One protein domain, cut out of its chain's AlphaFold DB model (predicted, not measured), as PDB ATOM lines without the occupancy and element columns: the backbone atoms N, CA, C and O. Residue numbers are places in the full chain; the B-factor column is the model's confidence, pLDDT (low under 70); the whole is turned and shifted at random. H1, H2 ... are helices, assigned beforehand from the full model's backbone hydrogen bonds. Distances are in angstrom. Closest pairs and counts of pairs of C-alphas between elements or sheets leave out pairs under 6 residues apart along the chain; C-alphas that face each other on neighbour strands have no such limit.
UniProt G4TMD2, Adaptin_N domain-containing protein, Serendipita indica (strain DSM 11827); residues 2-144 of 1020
ATOM      1  N   GLU A   2     -40.246 -40.533  41.681       40.16
ATOM      2  CA  GLU A   2     -40.139 -40.966  43.078       40.16
ATOM      3  C   GLU A   2     -38.744 -40.624  43.615       40.16
ATOM      4  O   GLU A   2     -37.771 -40.643  42.861       40.16
ATOM      5  N   ASN A   3     -38.630 -40.305  44.907       51.16
ATOM      6  CA  ASN A   3     -37.334 -40.030  45.531       51.16
ATOM      7  C   ASN A   3     -36.571 -41.344  45.751       51.16
ATOM      8  O   ASN A   3     -36.617 -41.927  46.837       51.16
ATOM      9  N   VAL A   4     -35.870 -41.804  44.711       57.66
ATOM     10  CA  VAL A   4     -34.979 -42.969  44.758       57.66
ATOM     11  C   VAL A   4     -33.934 -42.742  45.849       57.66
ATOM     12  O   VAL A   4     -33.061 -41.884  45.727       57.66
ATOM     13  N   THR A   5     -34.038 -43.495  46.944       67.06
ATOM     14  CA  THR A   5     -33.136 -43.364  48.096       67.06
ATOM     15  C   THR A   5     -31.684 -43.652  47.712       67.06
ATOM     16  O   THR A   5     -31.428 -44.428  46.792       67.06
ATOM     17  N   TYR A   6     -30.719 -43.115  48.468       64.62
ATOM     18  CA  TYR A   6     -29.294 -43.439  48.302       64.62
ATOM     19  C   TYR A   6     -29.049 -44.955  48.174       64.62
ATOM     20  O   TYR A   6     -28.405 -45.413  47.232       64.62
ATOM     21  N   THR A   7     -29.662 -45.737  49.065       61.94
ATOM     22  CA  THR A   7     -29.617 -47.208  49.122       61.94
ATOM     23  C   THR A   7     -30.201 -47.939  47.908       61.94
ATOM     24  O   THR A   7     -29.968 -49.132  47.766       61.94
ATOM     25  N   SER A   8     -30.935 -47.249  47.033       65.56
ATOM     26  CA  SER A   8     -31.518 -47.784  45.793       65.56
ATOM     27  C   SER A   8     -31.017 -47.060  44.532       65.56
ATOM     28  O   SER A   8     -31.586 -47.243  43.465       65.56
ATOM     29  N   SER A   9     -29.991 -46.207  44.650       61.97
ATOM     30  CA  SER A   9     -29.552 -45.287  43.582       61.97
ATOM     31  C   SER A   9     -28.332 -45.745  42.773       61.97
ATOM     32  O   SER A   9     -27.945 -45.071  41.825       61.97
ATOM     33  N   GLY A  10     -27.656 -46.824  43.187       64.50
ATOM     34  CA  GLY A  10     -26.375 -47.251  42.600       64.50
ATOM     35  C   GLY A  10     -25.190 -46.293  42.833       64.50
ATOM     36  O   GLY A  10     -24.092 -46.544  42.343       64.50
ATOM     37  N   ALA A  11     -25.375 -45.193  43.571       71.56
ATOM     38  CA  ALA A  11     -24.356 -44.160  43.740       71.56
ATOM     39  C   ALA A  11     -23.178 -44.591  44.636       71.56
ATOM     40  O   ALA A  11     -23.363 -45.086  45.745       71.56
ATOM     41  N   LEU A  12     -21.954 -44.289  44.185       70.25
ATOM     42  CA  LEU A  12     -20.687 -44.713  44.805       70.25
ATOM     43  C   LEU A  12     -20.420 -44.148  46.215       70.25
ATOM     44  O   LEU A  12     -19.653 -44.731  46.980       70.25
ATOM     45  N   SER A  13     -21.003 -42.997  46.553       80.50
ATOM     46  CA  SER A  13     -20.971 -42.420  47.902       80.50
ATOM     47  C   SER A  13     -22.150 -41.467  48.110       80.50
ATOM     48  O   SER A  13     -22.805 -41.049  47.150       80.50
ATOM     49  N   ARG A  14     -22.413 -41.064  49.361       81.44
ATOM     50  CA  ARG A  14     -23.440 -40.048  49.660       81.44
ATOM     51  C   ARG A  14     -23.141 -38.696  48.999       81.44
ATOM     52  O   ARG A  14     -24.083 -37.979  48.672       81.44
ATOM     53  N   GLN A  15     -21.866 -38.360  48.768       82.12
ATOM     54  CA  GLN A  15     -21.482 -37.148  48.032       82.12
ATOM     55  C   GLN A  15     -21.797 -37.291  46.537       82.12
ATOM     56  O   GLN A  15     -22.387 -36.389  45.952       82.12
ATOM     57  N   HIS A  16     -21.494 -38.452  45.942       83.19
ATOM     58  CA  HIS A  16     -21.843 -38.762  44.549       83.19
ATOM     59  C   HIS A  16     -23.360 -38.730  44.325       83.19
ATOM     60  O   HIS A  16     -23.828 -38.077  43.403       83.19
ATOM     61  N   TYR A  17     -24.141 -39.349  45.214       86.19
ATOM     62  CA  TYR A  17     -25.605 -39.278  45.175       86.19
ATOM     63  C   TYR A  17     -26.128 -37.841  45.269       86.19
ATOM     64  O   TYR A  17     -26.994 -37.455  44.494       86.19
ATOM     65  N   ALA A  18     -25.580 -37.029  46.177       86.50
ATOM     66  CA  ALA A  18     -25.972 -35.629  46.310       86.50
ATOM     67  C   ALA A  18     -25.583 -34.771  45.090       86.50
ATOM     68  O   ALA A  18     -26.212 -33.739  44.867       86.50
ATOM     69  N   LEU A  19     -24.573 -35.171  44.309       88.00
ATOM     70  CA  LEU A  19     -24.215 -34.526  43.044       88.00
ATOM     71  C   LEU A  19     -25.160 -34.959  41.914       88.00
ATOM     72  O   LEU A  19     -25.810 -34.103  41.319       88.00
ATOM     73  N   VAL A  20     -25.305 -36.271  41.691       87.81
ATOM     74  CA  VAL A  20     -26.221 -36.857  40.691       87.81
ATOM     75  C   VAL A  20     -27.646 -36.339  40.899       87.81
ATOM     76  O   VAL A  20     -28.242 -35.797  39.976       87.81
ATOM     77  N   SER A  21     -28.161 -36.397  42.129       87.06
ATOM     78  CA  SER A  21     -29.520 -35.952  42.451       87.06
ATOM     79  C   SER A  21     -29.733 -34.452  42.206       87.06
ATOM     80  O   SER A  21     -30.810 -34.074  41.757       87.06
ATOM     81  N   LYS A  22     -28.724 -33.593  42.431       88.62
ATOM     82  CA  LYS A  22     -28.799 -32.168  42.053       88.62
ATOM     83  C   LYS A  22     -28.775 -31.969  40.537       88.62
ATOM     84  O   LYS A  22     -29.435 -31.063  40.044       88.62
ATOM     85  N   GLN A  23     -28.017 -32.790  39.812       87.81
ATOM     86  CA  GLN A  23     -27.919 -32.732  38.353       87.81
ATOM     87  C   GLN A  23     -29.221 -33.212  37.682       87.81
ATOM     88  O   GLN A  23     -29.665 -32.601  36.716       87.81
ATOM     89  N   GLU A  24     -29.875 -34.239  38.232       86.81
ATOM     90  CA  GLU A  24     -31.197 -34.728  37.803       86.81
ATOM     91  C   GLU A  24     -32.346 -33.771  38.168       86.81
ATOM     92  O   GLU A  24     -33.351 -33.718  37.463       86.81
ATOM     93  N   GLN A  25     -32.213 -33.012  39.261       87.94
ATOM     94  CA  GLN A  25     -33.201 -32.016  39.706       87.94
ATOM     95  C   GLN A  25     -33.034 -30.637  39.045       87.94
ATOM     96  O   GLN A  25     -33.856 -29.752  39.287       87.94
ATOM     97  N   ALA A  26     -32.002 -30.438  38.223       87.44
ATOM     98  CA  ALA A  26     -31.768 -29.189  37.508       87.44
ATOM     99  C   ALA A  26     -32.888 -28.911  36.487       87.44
ATOM    100  O   ALA A  26     -33.238 -29.763  35.671       87.44
ATOM    101  N   ALA A  27     -33.424 -27.689  36.476       86.19
ATOM    102  CA  ALA A  27     -34.511 -27.287  35.584       86.19
ATOM    103  C   ALA A  27     -34.046 -27.025  34.137       86.19
ATOM    104  O   ALA A  27     -34.867 -26.798  33.247       86.19
ATOM    105  N   SER A  28     -32.733 -27.028  33.881       87.25
ATOM    106  CA  SER A  28     -32.152 -26.864  32.546       87.25
ATOM    107  C   SER A  28     -30.758 -27.490  32.435       87.25
ATOM    108  O   SER A  28     -30.048 -27.633  33.430       87.25
ATOM    109  N   ALA A  29     -30.322 -27.778  31.204       83.38
ATOM    110  CA  ALA A  29     -28.964 -28.259  30.940       83.38
ATOM    111  C   ALA A  29     -27.883 -27.294  31.468       83.38
ATOM    112  O   ALA A  29     -26.926 -27.741  32.083       83.38
ATOM    113  N   LEU A  30     -28.071 -25.975  31.326       85.19
ATOM    114  CA  LEU A  30     -27.133 -24.962  31.836       85.19
ATOM    115  C   LEU A  30     -27.029 -24.952  33.372       85.19
ATOM    116  O   LEU A  30     -25.986 -24.605  33.927       85.19
ATOM    117  N   GLU A  31     -28.092 -25.341  34.074       86.69
ATOM    118  CA  GLU A  31     -28.070 -25.507  35.528       86.69
ATOM    119  C   GLU A  31     -27.360 -26.809  35.933       86.69
ATOM    120  O   GLU A  31     -26.562 -26.795  36.869       86.69
ATOM    121  N   ALA A  32     -27.539 -27.897  35.175       86.00
ATOM    122  CA  ALA A  32     -26.769 -29.133  35.338       86.00
ATOM    123  C   ALA A  32     -25.260 -28.931  35.059       86.00
ATOM    124  O   ALA A  32     -24.422 -29.406  35.832       86.00
ATOM    125  N   GLU A  33     -24.900 -28.167  34.017       87.88
ATOM    126  CA  GLU A  33     -23.516 -27.734  33.753       87.88
ATOM    127  C   GLU A  33     -22.942 -26.977  34.956       87.88
ATOM    128  O   GLU A  33     -21.840 -27.274  35.423       87.88
ATOM    129  N   ARG A  34     -23.707 -26.023  35.502       88.00
ATOM    130  CA  ARG A  34     -23.287 -25.234  36.662       88.00
ATOM    131  C   ARG A  34     -23.104 -26.088  37.915       88.00
ATOM    132  O   ARG A  34     -22.087 -25.936  38.581       88.00
ATOM    133  N   VAL A  35     -24.038 -26.986  38.229       89.75
ATOM    134  CA  VAL A  35     -23.921 -27.924  39.363       89.75
ATOM    135  C   VAL A  35     -22.645 -28.762  39.251       89.75
ATOM    136  O   VAL A  35     -21.940 -28.946  40.244       89.75
ATOM    137  N   THR A  36     -22.315 -29.211  38.038       89.75
ATOM    138  CA  THR A  36     -21.089 -29.970  37.746       89.75
ATOM    139  C   THR A  36     -19.830 -29.114  37.938       89.75
ATOM    140  O   THR A  36     -18.867 -29.555  38.566       89.75
ATOM    141  N   TRP A  37     -19.834 -27.867  37.450       89.62
ATOM    142  CA  TRP A  37     -18.694 -26.956  37.586       89.62
ATOM    143  C   TRP A  37     -18.463 -26.488  39.032       89.62
ATOM    144  O   TRP A  37     -17.326 -26.483  39.510       89.62
ATOM    145  N   ASP A  38     -19.530 -26.121  39.746       89.75
ATOM    146  CA  ASP A  38     -19.462 -25.670  41.140       89.75
ATOM    147  C   ASP A  38     -18.935 -26.809  42.047       89.75
ATOM    148  O   ASP A  38     -18.142 -26.557  42.956       89.75
ATOM    149  N   ALA A  39     -19.269 -28.074  41.746       90.62
ATOM    150  CA  ALA A  39     -18.693 -29.246  42.413       90.62
ATOM    151  C   ALA A  39     -17.200 -29.458  42.092       90.62
ATOM    152  O   ALA A  39     -16.412 -29.724  43.003       90.62
ATOM    153  N   TYR A  40     -16.787 -29.300  40.828       91.94
ATOM    154  CA  TYR A  40     -15.375 -29.357  40.424       91.94
ATOM    155  C   TYR A  40     -14.525 -28.317  41.177       91.94
ATOM    156  O   TYR A  40     -13.496 -28.678  41.753       91.94
ATOM    157  N   GLU A  41     -14.964 -27.055  41.253       89.25
ATOM    158  CA  GLU A  41     -14.243 -26.013  42.003       89.25
ATOM    159  C   GLU A  41     -14.282 -26.247  43.526       89.25
ATOM    160  O   GLU A  41     -13.286 -25.981  44.206       89.25
ATOM    161  N   GLU A  42     -15.358 -26.812  44.090       89.44
ATOM    162  CA  GLU A  42     -15.379 -27.196  45.510       89.44
ATOM    163  C   GLU A  42     -14.316 -28.266  45.816       89.44
ATOM    164  O   GLU A  42     -13.531 -28.108  46.756       89.44
ATOM    165  N   ILE A  43     -14.236 -29.318  44.997       89.50
ATOM    166  CA  ILE A  43     -13.277 -30.424  45.153       89.50
ATOM    167  C   ILE A  43     -11.839 -29.942  44.918       89.50
ATOM    168  O   ILE A  43     -10.935 -30.265  45.690       89.50
ATOM    169  N   LYS A  44     -11.614 -29.100  43.909       86.88
ATOM    170  CA  LYS A  44     -10.329 -28.436  43.643       86.88
ATOM    171  C   LYS A  44      -9.888 -27.559  44.813       86.88
ATOM    172  O   LYS A  44      -8.748 -27.651  45.265       86.88
ATOM    173  N   SER A  45     -10.809 -26.788  45.391       84.06
ATOM    174  CA  SER A  45     -10.566 -25.997  46.601       84.06
ATOM    175  C   SER A  45     -10.284 -26.876  47.827       84.06
ATOM    176  O   SER A  45      -9.426 -26.536  48.640       84.06
ATOM    177  N   ARG A  46     -10.986 -28.006  47.970       82.00
ATOM    178  CA  ARG A  46     -10.818 -29.002  49.042       82.00
ATOM    179  C   ARG A  46      -9.432 -29.652  48.980       82.00
ATOM    180  O   ARG A  46      -8.729 -29.660  49.986       82.00
ATOM    181  N   MET A  47      -9.016 -30.101  47.799       77.88
ATOM    182  CA  MET A  47      -7.716 -30.734  47.551       77.88
ATOM    183  C   MET A  47      -6.539 -29.738  47.544       77.88
ATOM    184  O   MET A  47      -5.422 -30.108  47.893       77.88
ATOM    185  N   GLY A  48      -6.772 -28.459  47.226       65.19
ATOM    186  CA  GLY A  48      -5.767 -27.393  47.342       65.19
ATOM    187  C   GLY A  48      -5.501 -26.898  48.776       65.19
ATOM    188  O   GLY A  48      -4.503 -26.216  49.023       65.19
ATOM    189  N   LYS A  49      -6.368 -27.220  49.748       60.69
ATOM    190  CA  LYS A  49      -6.225 -26.810  51.158       60.69
ATOM    191  C   LYS A  49      -5.361 -27.809  51.933       60.69
ATOM    192  O   LYS A  49      -5.639 -29.000  51.947       60.69
ATOM    193  N   ARG A  50      -4.333 -27.314  52.637       45.41
ATOM    194  CA  ARG A  50      -3.369 -28.140  53.395       45.41
ATOM    195  C   ARG A  50      -4.048 -28.953  54.525       45.41
ATOM    196  O   ARG A  50      -4.490 -28.334  55.496       45.41
ATOM    197  N   PRO A  51      -4.071 -30.301  54.486       42.75
ATOM    198  CA  PRO A  51      -4.411 -31.121  55.652       42.75
ATOM    199  C   PRO A  51      -3.285 -31.107  56.705       42.75
ATOM    200  O   PRO A  51      -2.154 -30.691  56.439       42.75
ATOM    201  N   ARG A  52      -3.593 -31.555  57.930       39.97
ATOM    202  CA  ARG A  52      -2.634 -31.597  59.051       39.97
ATOM    203  C   ARG A  52      -1.562 -32.677  58.853       39.97
ATOM    204  O   ARG A  52      -1.836 -33.749  58.326       39.97
ATOM    205  N   GLN A  53      -0.353 -32.393  59.335       38.38
ATOM    206  CA  GLN A  53       0.788 -33.309  59.291       38.38
ATOM    207  C   GLN A  53       0.516 -34.606  60.072       38.38
ATOM    208  O   GLN A  53       0.102 -34.558  61.230       38.38
ATOM    209  N   THR A  54       0.837 -35.754  59.472       40.44
ATOM    210  CA  THR A  54       1.052 -37.029  60.172       40.44
ATOM    211  C   THR A  54       2.333 -37.676  59.636       40.44
ATOM    212  O   THR A  54       2.628 -37.605  58.442       40.44
ATOM    213  N   GLY A  55       3.161 -38.222  60.531       40.19
ATOM    214  CA  GLY A  55       4.582 -38.507  60.273       40.19
ATOM    215  C   GLY A  55       4.882 -39.788  59.490       40.19
ATOM    216  O   GLY A  55       5.610 -40.637  59.990       40.19
ATOM    217  N   SER A  56       4.342 -39.942  58.279       42.28
ATOM    218  CA  SER A  56       4.657 -41.065  57.384       42.28
ATOM    219  C   SER A  56       4.761 -40.593  55.931       42.28
ATOM    220  O   SER A  56       3.766 -40.581  55.209       42.28
ATOM    221  N   SER A  57       5.960 -40.208  55.484       45.34
ATOM    222  CA  SER A  57       6.192 -39.793  54.093       45.34
ATOM    223  C   SER A  57       6.379 -40.994  53.163       45.34
ATOM    224  O   SER A  57       7.318 -41.770  53.349       45.34
ATOM    225  N   SER A  58       5.557 -41.113  52.118       53.09
ATOM    226  CA  SER A  58       5.886 -41.968  50.973       53.09
ATOM    227  C   SER A  58       7.058 -41.371  50.186       53.09
ATOM    228  O   SER A  58       7.216 -40.151  50.099       53.09
ATOM    229  N   SER A  59       7.892 -42.231  49.594       52.66
ATOM    230  CA  SER A  59       9.061 -41.779  48.827       52.66
ATOM    231  C   SER A  59       8.640 -40.958  47.600       52.66
ATOM    232  O   SER A  59       9.222 -39.909  47.321       52.66
ATOM    233  N   ILE A  60       7.552 -41.361  46.926       51.28
ATOM    234  CA  ILE A  60       7.012 -40.636  45.769       51.28
ATOM    235  C   ILE A  60       6.490 -39.237  46.141       51.28
ATOM    236  O   ILE A  60       6.699 -38.315  45.358       51.28
ATOM    237  N   ALA A  61       5.915 -39.015  47.329       50.94
ATOM    238  CA  ALA A  61       5.488 -37.669  47.739       50.94
ATOM    239  C   ALA A  61       6.676 -36.699  47.901       50.94
ATOM    240  O   ALA A  61       6.572 -35.526  47.542       50.94
ATOM    241  N   ASN A  62       7.819 -37.192  48.389       53.72
ATOM    242  CA  ASN A  62       9.043 -36.398  48.512       53.72
ATOM    243  C   ASN A  62       9.692 -36.139  47.137       53.72
ATOM    244  O   ASN A  62      10.164 -35.032  46.888       53.72
ATOM    245  N   LEU A  63       9.663 -37.122  46.227       52.38
ATOM    246  CA  LEU A  63      10.137 -36.967  44.844       52.38
ATOM    247  C   LEU A  63       9.275 -35.972  44.045       52.38
ATOM    248  O   LEU A  63       9.824 -35.102  43.373       52.38
ATOM    249  N   PHE A  64       7.945 -36.025  44.177       52.72
ATOM    250  CA  PHE A  64       7.043 -35.022  43.590       52.72
ATOM    251  C   PHE A  64       7.301 -33.619  44.143       52.72
ATOM    252  O   PHE A  64       7.334 -32.662  43.374       52.72
ATOM    253  N   ALA A  65       7.518 -33.481  45.454       51.97
ATOM    254  CA  ALA A  65       7.811 -32.186  46.071       51.97
ATOM    255  C   ALA A  65       9.155 -31.577  45.616       51.97
ATOM    256  O   ALA A  65       9.331 -30.362  45.732       51.97
ATOM    257  N   ALA A  66      10.079 -32.394  45.097       52.75
ATOM    258  CA  ALA A  66      11.293 -31.930  44.433       52.75
ATOM    259  C   ALA A  66      11.018 -31.527  42.972       52.75
ATOM    260  O   ALA A  66      11.227 -30.367  42.621       52.75
ATOM    261  N   GLY A  67      10.492 -32.446  42.149       49.16
ATOM    262  CA  GLY A  67      10.298 -32.231  40.705       49.16
ATOM    263  C   GLY A  67       9.266 -31.158  40.343       49.16
ATOM    264  O   GLY A  67       9.434 -30.453  39.355       49.16
ATOM    265  N   ALA A  68       8.237 -30.946  41.172       51.47
ATOM    266  CA  ALA A  68       7.156 -29.991  40.894       51.47
ATOM    267  C   ALA A  68       7.620 -28.549  40.610       51.47
ATOM    268  O   ALA A  68       6.906 -27.803  39.941       51.47
ATOM    269  N   ARG A  69       8.802 -28.152  41.104       51.62
ATOM    270  CA  ARG A  69       9.388 -26.827  40.845       51.62
ATOM    271  C   ARG A  69       9.904 -26.670  39.419       51.62
ATOM    272  O   ARG A  69       9.726 -25.598  38.849       51.62
ATOM    273  N   ASP A  70      10.491 -27.722  38.858       46.44
ATOM    274  CA  ASP A  70      10.994 -27.728  37.482       46.44
ATOM    275  C   ASP A  70       9.834 -27.930  36.487       46.44
ATOM    276  O   ASP A  70       9.840 -27.373  35.393       46.44
ATOM    277  N   TRP A  71       8.781 -28.636  36.913       51.84
ATOM    278  CA  TRP A  71       7.573 -28.944  36.129       51.84
ATOM    279  C   TRP A  71       6.524 -27.817  36.081       51.84
ATOM    280  O   TRP A  71       5.417 -28.022  35.591       51.84
ATOM    281  N   GLY A  72       6.816 -26.637  36.641       40.44
ATOM    282  CA  GLY A  72       5.890 -25.493  36.675       40.44
ATOM    283  C   GLY A  72       4.626 -25.683  37.535       40.44
ATOM    284  O   GLY A  72       3.770 -24.798  37.577       40.44
ATOM    285  N   LEU A  73       4.497 -26.805  38.250       45.72
ATOM    286  CA  LEU A  73       3.321 -27.155  39.046       45.72
ATOM    287  C   LEU A  73       3.399 -26.517  40.440       45.72
ATOM    288  O   LEU A  73       4.197 -26.914  41.291       45.72
ATOM    289  N   SER A  74       2.519 -25.550  40.714       39.53
ATOM    290  CA  SER A  74       2.483 -24.796  41.975       39.53
ATOM    291  C   SER A  74       1.964 -25.625  43.167       39.53
ATOM    292  O   SER A  74       0.845 -25.426  43.645       39.53
ATOM    293  N   LEU A  75       2.778 -26.560  43.662       43.97
ATOM    294  CA  LEU A  75       2.452 -27.440  44.790       43.97
ATOM    295  C   LEU A  75       3.046 -26.932  46.123       43.97
ATOM    296  O   LEU A  75       4.173 -26.431  46.161       43.97
ATOM    297  N   PRO A  76       2.313 -27.047  47.252       38.75
ATOM    298  CA  PRO A  76       2.768 -26.548  48.548       38.75
ATOM    299  C   PRO A  76       3.944 -27.373  49.092       38.75
ATOM    300  O   PRO A  76       3.858 -28.588  49.248       38.75
ATOM    301  N   SER A  77       5.038 -26.692  49.437       35.28
ATOM    302  CA  SER A  77       6.351 -27.285  49.731       35.28
ATOM    303  C   SER A  77       6.485 -27.928  51.125       35.28
ATOM    304  O   SER A  77       7.322 -27.519  51.931       35.28
ATOM    305  N   SER A  78       5.653 -28.921  51.437       39.66
ATOM    306  CA  SER A  78       5.769 -29.761  52.639       39.66
ATOM    307  C   SER A  78       5.013 -31.071  52.430       39.66
ATOM    308  O   SER A  78       3.874 -31.016  51.976       39.66
ATOM    309  N   SER A  79       5.595 -32.218  52.794       46.12
ATOM    310  CA  SER A  79       5.002 -33.553  52.599       46.12
ATOM    311  C   SER A  79       3.556 -33.638  53.117       46.12
ATOM    312  O   SER A  79       3.316 -33.578  54.327       46.12
ATOM    313  N   VAL A  80       2.593 -33.760  52.200       51.03
ATOM    314  CA  VAL A  80       1.157 -33.695  52.507       51.03
ATOM    315  C   VAL A  80       0.605 -35.083  52.834       51.03
ATOM    316  O   VAL A  80       0.662 -35.986  52.003       51.03
ATOM    317  N   ALA A  81       0.015 -35.241  54.020       54.78
ATOM    318  CA  ALA A  81      -0.724 -36.442  54.398       54.78
ATOM    319  C   ALA A  81      -2.202 -36.310  53.985       54.78
ATOM    320  O   ALA A  81      -3.014 -35.711  54.693       54.78
ATOM    321  N   TRP A  82      -2.544 -36.853  52.819       67.94
ATOM    322  CA  TRP A  82      -3.917 -36.916  52.313       67.94
ATOM    323  C   TRP A  82      -4.712 -38.017  53.043       67.94
ATOM    324  O   TRP A  82      -4.164 -39.074  53.351       67.94
ATOM    325  N   ASN A  83      -6.006 -37.802  53.313       81.75
ATOM    326  CA  ASN A  83      -6.879 -38.862  53.839       81.75
ATOM    327  C   ASN A  83      -7.298 -39.786  52.679       81.75
ATOM    328  O   ASN A  83      -8.113 -39.352  51.865       81.75
ATOM    329  N   PRO A  84      -6.822 -41.044  52.602       81.94
ATOM    330  CA  PRO A  84      -6.986 -41.867  51.406       81.94
ATOM    331  C   PRO A  84      -8.453 -42.173  51.081       81.94
ATOM    332  O   PRO A  84      -8.810 -42.195  49.906       81.94
ATOM    333  N   LYS A  85      -9.331 -42.306  52.091       85.00
ATOM    334  CA  LYS A  85     -10.774 -42.502  51.863       85.00
ATOM    335  C   LYS A  85     -11.416 -41.282  51.193       85.00
ATOM    336  O   LYS A  85     -12.129 -41.444  50.208       85.00
ATOM    337  N   GLN A  86     -11.122 -40.073  51.682       85.81
ATOM    338  CA  GLN A  86     -11.650 -38.840  51.087       85.81
ATOM    339  C   GLN A  86     -11.027 -38.571  49.714       85.81
ATOM    340  O   GLN A  86     -11.748 -38.232  48.786       85.81
ATOM    341  N   THR A  87      -9.721 -38.802  49.548       88.50
ATOM    342  CA  THR A  87      -9.036 -38.677  48.254       88.50
ATOM    343  C   THR A  87      -9.614 -39.633  47.213       88.50
ATOM    344  O   THR A  87      -9.804 -39.233  46.070       88.50
ATOM    345  N   ARG A  88      -9.968 -40.869  47.596       89.56
ATOM    346  CA  ARG A  88     -10.670 -41.811  46.713       89.56
ATOM    347  C   ARG A  88     -12.005 -41.235  46.226       89.56
ATOM    348  O   ARG A  88     -12.288 -41.298  45.036       89.56
ATOM    349  N   GLU A  89     -12.813 -40.667  47.122       89.62
ATOM    350  CA  GLU A  89     -14.088 -40.037  46.747       89.62
ATOM    351  C   GLU A  89     -13.887 -38.780  45.889       89.62
ATOM    352  O   GLU A  89     -14.516 -38.664  44.842       89.62
ATOM    353  N   ASP A  90     -12.973 -37.886  46.271       90.75
ATOM    354  CA  ASP A  90     -12.676 -36.644  45.546       90.75
ATOM    355  C   ASP A  90     -12.205 -36.928  44.102       90.75
ATOM    356  O   ASP A  90     -12.676 -36.290  43.162       90.75
ATOM    357  N   LEU A  91     -11.333 -37.926  43.899       91.81
ATOM    358  CA  LEU A  91     -10.863 -38.340  42.568       91.81
ATOM    359  C   LEU A  91     -11.976 -38.977  41.717       91.81
ATOM    360  O   LEU A  91     -12.058 -38.701  40.521       91.81
ATOM    361  N   LEU A  92     -12.849 -39.800  42.312       91.25
ATOM    362  CA  LEU A  92     -14.000 -40.380  41.604       91.25
ATOM    363  C   LEU A  92     -15.018 -39.302  41.200       91.25
ATOM    364  O   LEU A  92     -15.533 -39.336  40.085       91.25
ATOM    365  N   LEU A  93     -15.268 -38.320  42.070       91.44
ATOM    366  CA  LEU A  93     -16.133 -37.180  41.767       91.44
ATOM    367  C   LEU A  93     -15.550 -36.295  40.657       91.44
ATOM    368  O   LEU A  93     -16.306 -35.834  39.807       91.44
ATOM    369  N   LEU A  94     -14.226 -36.100  40.600       92.31
ATOM    370  CA  LEU A  94     -13.584 -35.402  39.478       92.31
ATOM    371  C   LEU A  94     -13.757 -36.143  38.143       92.31
ATOM    372  O   LEU A  94     -14.064 -35.501  37.140       92.31
ATOM    373  N   LEU A  95     -13.600 -37.472  38.118       90.94
ATOM    374  CA  LEU A  95     -13.839 -38.274  36.908       90.94
ATOM    375  C   LEU A  95     -15.318 -38.247  36.487       90.94
ATOM    376  O   LEU A  95     -15.610 -38.168  35.296       90.94
ATOM    377  N   TYR A  96     -16.248 -38.235  37.447       90.12
ATOM    378  CA  TYR A  96     -17.668 -38.013  37.164       90.12
ATOM    379  C   TYR A  96     -17.904 -36.632  36.533       90.12
ATOM    380  O   TYR A  96     -18.458 -36.552  35.440       90.12
ATOM    381  N   CYS A  97     -17.423 -35.551  37.163       90.19
ATOM    382  CA  CYS A  97     -17.602 -34.185  36.656       90.19
ATOM    383  C   CYS A  97     -17.017 -34.018  35.247       90.19
ATOM    384  O   CYS A  97     -17.657 -33.429  34.377       90.19
ATOM    385  N   ARG A  98     -15.832 -34.592  35.006       89.44
ATOM    386  CA  ARG A  98     -15.196 -34.667  33.687       89.44
ATOM    387  C   ARG A  98     -16.131 -35.287  32.653       89.44
ATOM    388  O   ARG A  98     -16.421 -34.639  31.650       89.44
ATOM    389  N   ASN A  99     -16.615 -36.500  32.906       87.44
ATOM    390  CA  ASN A  99     -17.431 -37.252  31.954       87.44
ATOM    391  C   ASN A  99     -18.791 -36.574  31.710       87.44
ATOM    392  O   ASN A  99     -19.209 -36.451  30.562       87.44
ATOM    393  N   SER A 100     -19.427 -36.042  32.759       84.19
ATOM    394  CA  SER A 100     -20.650 -35.232  32.648       84.19
ATOM    395  C   SER A 100     -20.444 -33.941  31.842       84.19
ATOM    396  O   SER A 100     -21.369 -33.494  31.171       84.19
ATOM    397  N   SER A 101     -19.239 -33.354  31.865       81.62
ATOM    398  CA  SER A 101     -18.928 -32.107  31.145       81.62
ATOM    399  C   SER A 101     -18.660 -32.267  29.641       81.62
ATOM    400  O   SER A 101     -18.465 -31.268  28.952       81.62
ATOM    401  N   MET A 102     -18.620 -33.492  29.099       67.69
ATOM    402  CA  MET A 102     -18.197 -33.724  27.704       67.69
ATOM    403  C   MET A 102     -19.214 -33.251  26.652       67.69
ATOM    404  O   MET A 102     -18.824 -32.971  25.521       67.69
ATOM    405  N   GLU A 103     -20.492 -33.123  27.019       65.75
ATOM    406  CA  GLU A 103     -21.552 -32.565  26.158       65.75
ATOM    407  C   GLU A 103     -21.845 -31.079  26.453       65.75
ATOM    408  O   GLU A 103     -22.759 -30.492  25.871       65.75
ATOM    409  N   SER A 104     -21.095 -30.474  27.379       71.62
ATOM    410  CA  SER A 104     -21.374 -29.159  27.962       71.62
ATOM    411  C   SER A 104     -20.708 -28.000  27.223       71.62
ATOM    412  O   SER A 104     -19.649 -28.133  26.613       71.62
ATOM    413  N   THR A 105     -21.279 -26.807  27.390       69.62
ATOM    414  CA  THR A 105     -20.715 -25.529  26.922       69.62
ATOM    415  C   THR A 105     -19.337 -25.244  27.537       69.62
ATOM    416  O   THR A 105     -18.513 -24.555  26.933       69.62
ATOM    417  N   ARG A 106     -19.060 -25.793  28.731       76.25
ATOM    418  CA  ARG A 106     -17.770 -25.704  29.432       76.25
ATOM    419  C   ARG A 106     -17.232 -27.089  29.820       76.25
ATOM    420  O   ARG A 106     -17.479 -27.574  30.921       76.25
ATOM    421  N   VAL A 107     -16.461 -27.694  28.920       82.69
ATOM    422  CA  VAL A 107     -15.777 -28.983  29.137       82.69
ATOM    423  C   VAL A 107     -14.637 -28.841  30.155       82.69
ATOM    424  O   VAL A 107     -13.838 -27.911  30.059       82.69
ATOM    425  N   ILE A 108     -14.516 -29.786  31.094       85.25
ATOM    426  CA  ILE A 108     -13.356 -29.912  31.994       85.25
ATOM    427  C   ILE A 108     -12.258 -30.702  31.263       85.25
ATOM    428  O   ILE A 108     -12.421 -31.890  30.960       85.25
ATOM    429  N   SER A 109     -11.130 -30.056  30.954       84.88
ATOM    430  CA  SER A 109     -10.037 -30.668  30.184       84.88
ATOM    431  C   SER A 109      -9.242 -31.713  30.993       84.88
ATOM    432  O   SER A 109      -9.539 -31.996  32.153       84.88
ATOM    433  N   LYS A 110      -8.227 -32.355  30.382       84.69
ATOM    434  CA  LYS A 110      -7.243 -33.139  31.167       84.69
ATOM    435  C   LYS A 110      -6.358 -32.216  32.015       84.69
ATOM    436  O   LYS A 110      -6.000 -32.570  33.136       84.69
ATOM    437  N   ASP A 111      -6.066 -31.023  31.508       83.00
ATOM    438  CA  ASP A 111      -5.128 -30.080  32.119       83.00
ATOM    439  C   ASP A 111      -5.730 -29.419  33.368       83.00
ATOM    440  O   ASP A 111      -5.071 -29.323  34.403       83.00
ATOM    441  N   ASP A 112      -7.040 -29.150  33.337       84.00
ATOM    442  CA  ASP A 112      -7.863 -28.748  34.490       84.00
ATOM    443  C   ASP A 112      -7.834 -29.744  35.666       84.00
ATOM    444  O   ASP A 112      -8.282 -29.404  36.764       84.00
ATOM    445  N   LEU A 113      -7.340 -30.970  35.455       87.81
ATOM    446  CA  LEU A 113      -7.311 -32.071  36.424       87.81
ATOM    447  C   LEU A 113      -5.889 -32.486  36.838       87.81
ATOM    448  O   LEU A 113      -5.738 -33.263  37.785       87.81
ATOM    449  N   GLN A 114      -4.838 -31.942  36.206       84.50
ATOM    450  CA  GLN A 114      -3.437 -32.273  36.522       84.50
ATOM    451  C   GLN A 114      -3.080 -32.024  37.997       84.50
ATOM    452  O   GLN A 114      -2.291 -32.771  38.576       84.50
ATOM    453  N   PHE A 115      -3.707 -31.034  38.645       84.25
ATOM    454  CA  PHE A 115      -3.480 -30.703  40.060       84.25
ATOM    455  C   PHE A 115      -3.728 -31.882  41.022       84.25
ATOM    456  O   PHE A 115      -3.172 -31.908  42.121       84.25
ATOM    457  N   ALA A 116      -4.550 -32.858  40.619       87.94
ATOM    458  CA  ALA A 116      -4.896 -34.031  41.414       87.94
ATOM    459  C   ALA A 116      -3.979 -35.248  41.161       87.94
ATOM    460  O   ALA A 116      -4.004 -36.202  41.944       87.94
ATOM    461  N   LEU A 117      -3.120 -35.218  40.131       87.06
ATOM    462  CA  LEU A 117      -2.186 -36.311  39.813       87.06
ATOM    463  C   LEU A 117      -1.271 -36.721  40.988       87.06
ATOM    464  O   LEU A 117      -1.144 -37.925  41.218       87.06
ATOM    465  N   PRO A 118      -0.679 -35.810  41.793       85.56
ATOM    466  CA  PRO A 118       0.158 -36.212  42.929       85.56
ATOM    467  C   PRO A 118      -0.624 -36.990  43.998       85.56
ATOM    468  O   PRO A 118      -0.084 -37.904  44.626       85.56
ATOM    469  N   ALA A 119      -1.905 -36.656  44.188       84.88
ATOM    470  CA  ALA A 119      -2.796 -37.355  45.109       84.88
ATOM    471  C   ALA A 119      -3.171 -38.742  44.564       84.88
ATOM    472  O   ALA A 119      -3.056 -39.730  45.289       84.88
ATOM    473  N   ALA A 120      -3.522 -38.839  43.277       90.44
ATOM    474  CA  ALA A 120      -3.812 -40.105  42.601       90.44
ATOM    475  C   ALA A 120      -2.616 -41.071  42.607       90.44
ATOM    476  O   ALA A 120      -2.776 -42.251  42.916       90.44
ATOM    477  N   LEU A 121      -1.407 -40.570  42.344       88.88
ATOM    478  CA  LEU A 121      -0.173 -41.364  42.339       88.88
ATOM    479  C   LEU A 121       0.244 -41.803  43.746       88.88
ATOM    480  O   LEU A 121       0.677 -42.939  43.935       88.88
ATOM    481  N   THR A 122       0.035 -40.950  44.753       87.50
ATOM    482  CA  THR A 122       0.198 -41.342  46.160       87.50
ATOM    483  C   THR A 122      -0.816 -42.423  46.550       87.50
ATOM    484  O   THR A 122      -0.460 -43.367  47.252       87.50
ATOM    485  N   LEU A 123      -2.059 -42.339  46.065       87.88
ATOM    486  CA  LEU A 123      -3.096 -43.344  46.313       87.88
ATOM    487  C   LEU A 123      -2.800 -44.677  45.591       87.88
ATOM    488  O   LEU A 123      -3.047 -45.740  46.160       87.88
ATOM    489  N   ALA A 124      -2.196 -44.634  44.400       90.75
ATOM    490  CA  ALA A 124      -1.716 -45.812  43.672       90.75
ATOM    491  C   ALA A 124      -0.532 -46.505  44.380       90.75
ATOM    492  O   ALA A 124      -0.600 -47.706  44.636       90.75
ATOM    493  N   GLU A 125       0.529 -45.776  44.764       88.31
ATOM    494  CA  GLU A 125       1.695 -46.381  45.442       88.31
ATOM    495  C   GLU A 125       1.379 -46.814  46.881       88.31
ATOM    496  O   GLU A 125       1.778 -47.905  47.301       88.31
ATOM    497  N   ALA A 126       0.699 -45.965  47.655       85.00
ATOM    498  CA  ALA A 126       0.585 -46.096  49.110       85.00
ATOM    499  C   ALA A 126      -0.818 -46.492  49.606       85.00
ATOM    500  O   ALA A 126      -0.994 -46.695  50.809       85.00
ATOM    501  N   GLY A 127      -1.797 -46.663  48.707       85.00
ATOM    502  CA  GLY A 127      -3.133 -47.163  49.045       85.00
ATOM    503  C   GLY A 127      -3.074 -48.488  49.810       85.00
ATOM    504  O   GLY A 127      -2.297 -49.394  49.465       85.00
ATOM    505  N   LYS A 128      -3.877 -48.587  50.872       85.31
ATOM    506  CA  LYS A 128      -3.976 -49.761  51.747       85.31
ATOM    507  C   LYS A 128      -4.956 -50.776  51.176       85.31
ATOM    508  O   LYS A 128      -4.638 -51.964  51.153       85.31
ATOM    509  N   THR A 129      -6.113 -50.315  50.704       89.19
ATOM    510  CA  THR A 129      -7.120 -51.175  50.063       89.19
ATOM    511  C   THR A 129      -6.855 -51.331  48.564       89.19
ATOM    512  O   THR A 129      -6.113 -50.557  47.953       89.19
ATOM    513  N   VAL A 130      -7.469 -52.350  47.953       90.06
ATOM    514  CA  VAL A 130      -7.436 -52.536  46.492       90.06
ATOM    515  C   VAL A 130      -8.161 -51.381  45.795       90.06
ATOM    516  O   VAL A 130      -7.658 -50.870  44.800       90.06
ATOM    517  N   ASP A 131      -9.278 -50.910  46.354       88.25
ATOM    518  CA  ASP A 131     -10.072 -49.801  45.811       88.25
ATOM    519  C   ASP A 131      -9.330 -48.464  45.796       88.25
ATOM    520  O   ASP A 131      -9.409 -47.737  44.812       88.25
ATOM    521  N   GLU A 132      -8.601 -48.131  46.867       90.25
ATOM    522  CA  GLU A 132      -7.767 -46.924  46.921       90.25
ATOM    523  C   GLU A 132      -6.763 -46.936  45.759       90.25
ATOM    524  O   GLU A 132      -6.743 -46.016  44.937       90.25
ATOM    525  N   ARG A 133      -6.003 -48.032  45.617       92.75
ATOM    526  CA  ARG A 133      -5.043 -48.196  44.515       92.75
ATOM    527  C   ARG A 133      -5.715 -48.147  43.153       92.75
ATOM    528  O   ARG A 133      -5.222 -47.467  42.262       92.75
ATOM    529  N   ARG A 134      -6.841 -48.847  42.994       94.31
ATOM    530  CA  ARG A 134      -7.619 -48.902  41.753       94.31
ATOM    531  C   ARG A 134      -8.084 -47.515  41.318       94.31
ATOM    532  O   ARG A 134      -7.963 -47.196  40.141       94.31
ATOM    533  N   THR A 135      -8.574 -46.686  42.240       92.75
ATOM    534  CA  THR A 135      -8.942 -45.293  41.948       92.75
ATOM    535  C   THR A 135      -7.720 -44.460  41.564       92.75
ATOM    536  O   THR A 135      -7.800 -43.691  40.610       92.75
ATOM    537  N   GLY A 136      -6.582 -44.647  42.244       93.44
ATOM    538  CA  GLY A 136      -5.313 -44.020  41.864       93.44
ATOM    539  C   GLY A 136      -4.893 -44.376  40.434       93.44
ATOM    540  O   GLY A 136      -4.706 -43.483  39.612       93.44
ATOM    541  N   TYR A 137      -4.824 -45.672  40.113       94.50
ATOM    542  CA  TYR A 137      -4.504 -46.183  38.775       94.50
ATOM    543  C   TYR A 137      -5.477 -45.680  37.697       94.50
ATOM    544  O   TYR A 137      -5.018 -45.211  36.659       94.50
ATOM    545  N   LEU A 138      -6.791 -45.714  37.953       93.12
ATOM    546  CA  LEU A 138      -7.828 -45.250  37.020       93.12
ATOM    547  C   LEU A 138      -7.712 -43.748  36.721       93.12
ATOM    548  O   LEU A 138      -7.791 -43.330  35.569       93.12
ATOM    549  N   PHE A 139      -7.493 -42.924  37.748       93.00
ATOM    550  CA  PHE A 139      -7.286 -41.488  37.553       93.00
ATOM    551  C   PHE A 139      -5.987 -41.211  36.778       93.00
ATOM    552  O   PHE A 139      -5.937 -40.311  35.942       93.00
ATOM    553  N   CYS A 140      -4.943 -42.015  37.005       92.44
ATOM    554  CA  CYS A 140      -3.695 -41.918  36.252       92.44
ATOM    555  C   CYS A 140      -3.880 -42.282  34.772       92.44
ATOM    556  O   CYS A 140      -3.432 -41.515  33.925       92.44
ATOM    557  N   SER A 141      -4.570 -43.382  34.442       91.75
ATOM    558  CA  SER A 141      -4.800 -43.782  33.042       91.75
ATOM    559  C   SER A 141      -5.662 -42.779  32.269       91.75
ATOM    560  O   SER A 141      -5.445 -42.575  31.078       91.75
ATOM    561  N   GLU A 142      -6.603 -42.110  32.941       90.19
ATOM    562  CA  GLU A 142      -7.442 -41.078  32.321       90.19
ATOM    563  C   GLU A 142      -6.712 -39.746  32.102       90.19
ATOM    564  O   GLU A 142      -6.935 -39.090  31.082       90.19
ATOM    565  N   ILE A 143      -5.846 -39.315  33.025       88.12
ATOM    566  CA  ILE A 143      -5.298 -37.945  33.023       88.12
ATOM    567  C   ILE A 143      -3.843 -37.862  32.534       88.12
ATOM    568  O   ILE A 143      -3.481 -36.854  31.928       88.12
ATOM    569  N   ILE A 144      -3.011 -38.895  32.713       84.69
ATOM    570  CA  ILE A 144      -1.604 -38.863  32.274       84.69
ATOM    571  C   ILE A 144      -1.520 -38.977  30.742       84.69
ATOM    572  O   ILE A 144      -1.829 -40.011  30.155       84.69
TER     573      ILE A 144
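AT A GLANCE: This is residues 2 to 144 of the 1020 residues of the protein "Adaptin_N domain-containing protein" of Serendipita indica (strain DSM 11827) (UniProt G4TMD2). Five helices, H1, H2, H4, H5 and H6, make an elongated up-and-down bundle, each running against the one before, with H4 in its middle. Short H3 packs on H5 at the end away from H1. The printed part has 143 residues with six named helices, H1 to H6 in order along the chain, which hold 90 of them, and no named strand; its class is all helix, and the whole is compact, with a radius of gyration of the C-alphas of 16.1 A and spans of 49 by 32 by 27 A.

IN THESE COORDINATES: H1, residues 14 to 24, begins at C-alpha 14, (-23.440, -40.048, 49.660). H2 is 29 to 48, 28.4 A; H3 59 to 67; H4 84 to 103, 30.6 A; H5 111 to 126, 24.0 A; H6 130 to 143, ending at (-5.298, -37.945, 33.023).

HOW THE PARTS SIT: Closest C-alphas: in hairpin H1 and H2, Gln 23 and Ala 32, 4.8 A; where H2 and H4 touch, Thr 36 and Cys 97, 5.6 A; in hairpin H5 and H6, Ala 124 and Arg 133, 4.2 A, at a shallow tilt of 31 degrees. O i to N i+4 pairs are within hydrogen-bond range throughout H2, H3 and H6; H1 has 6 of 7, H4 14 of 16, H5 7 of 12.

THE WHOLE: The printed part has no cut; the link H3 to H4 is long. Residues 2 to 10, 48 to 82, 102 to 103 and 105 have pLDDT under 70.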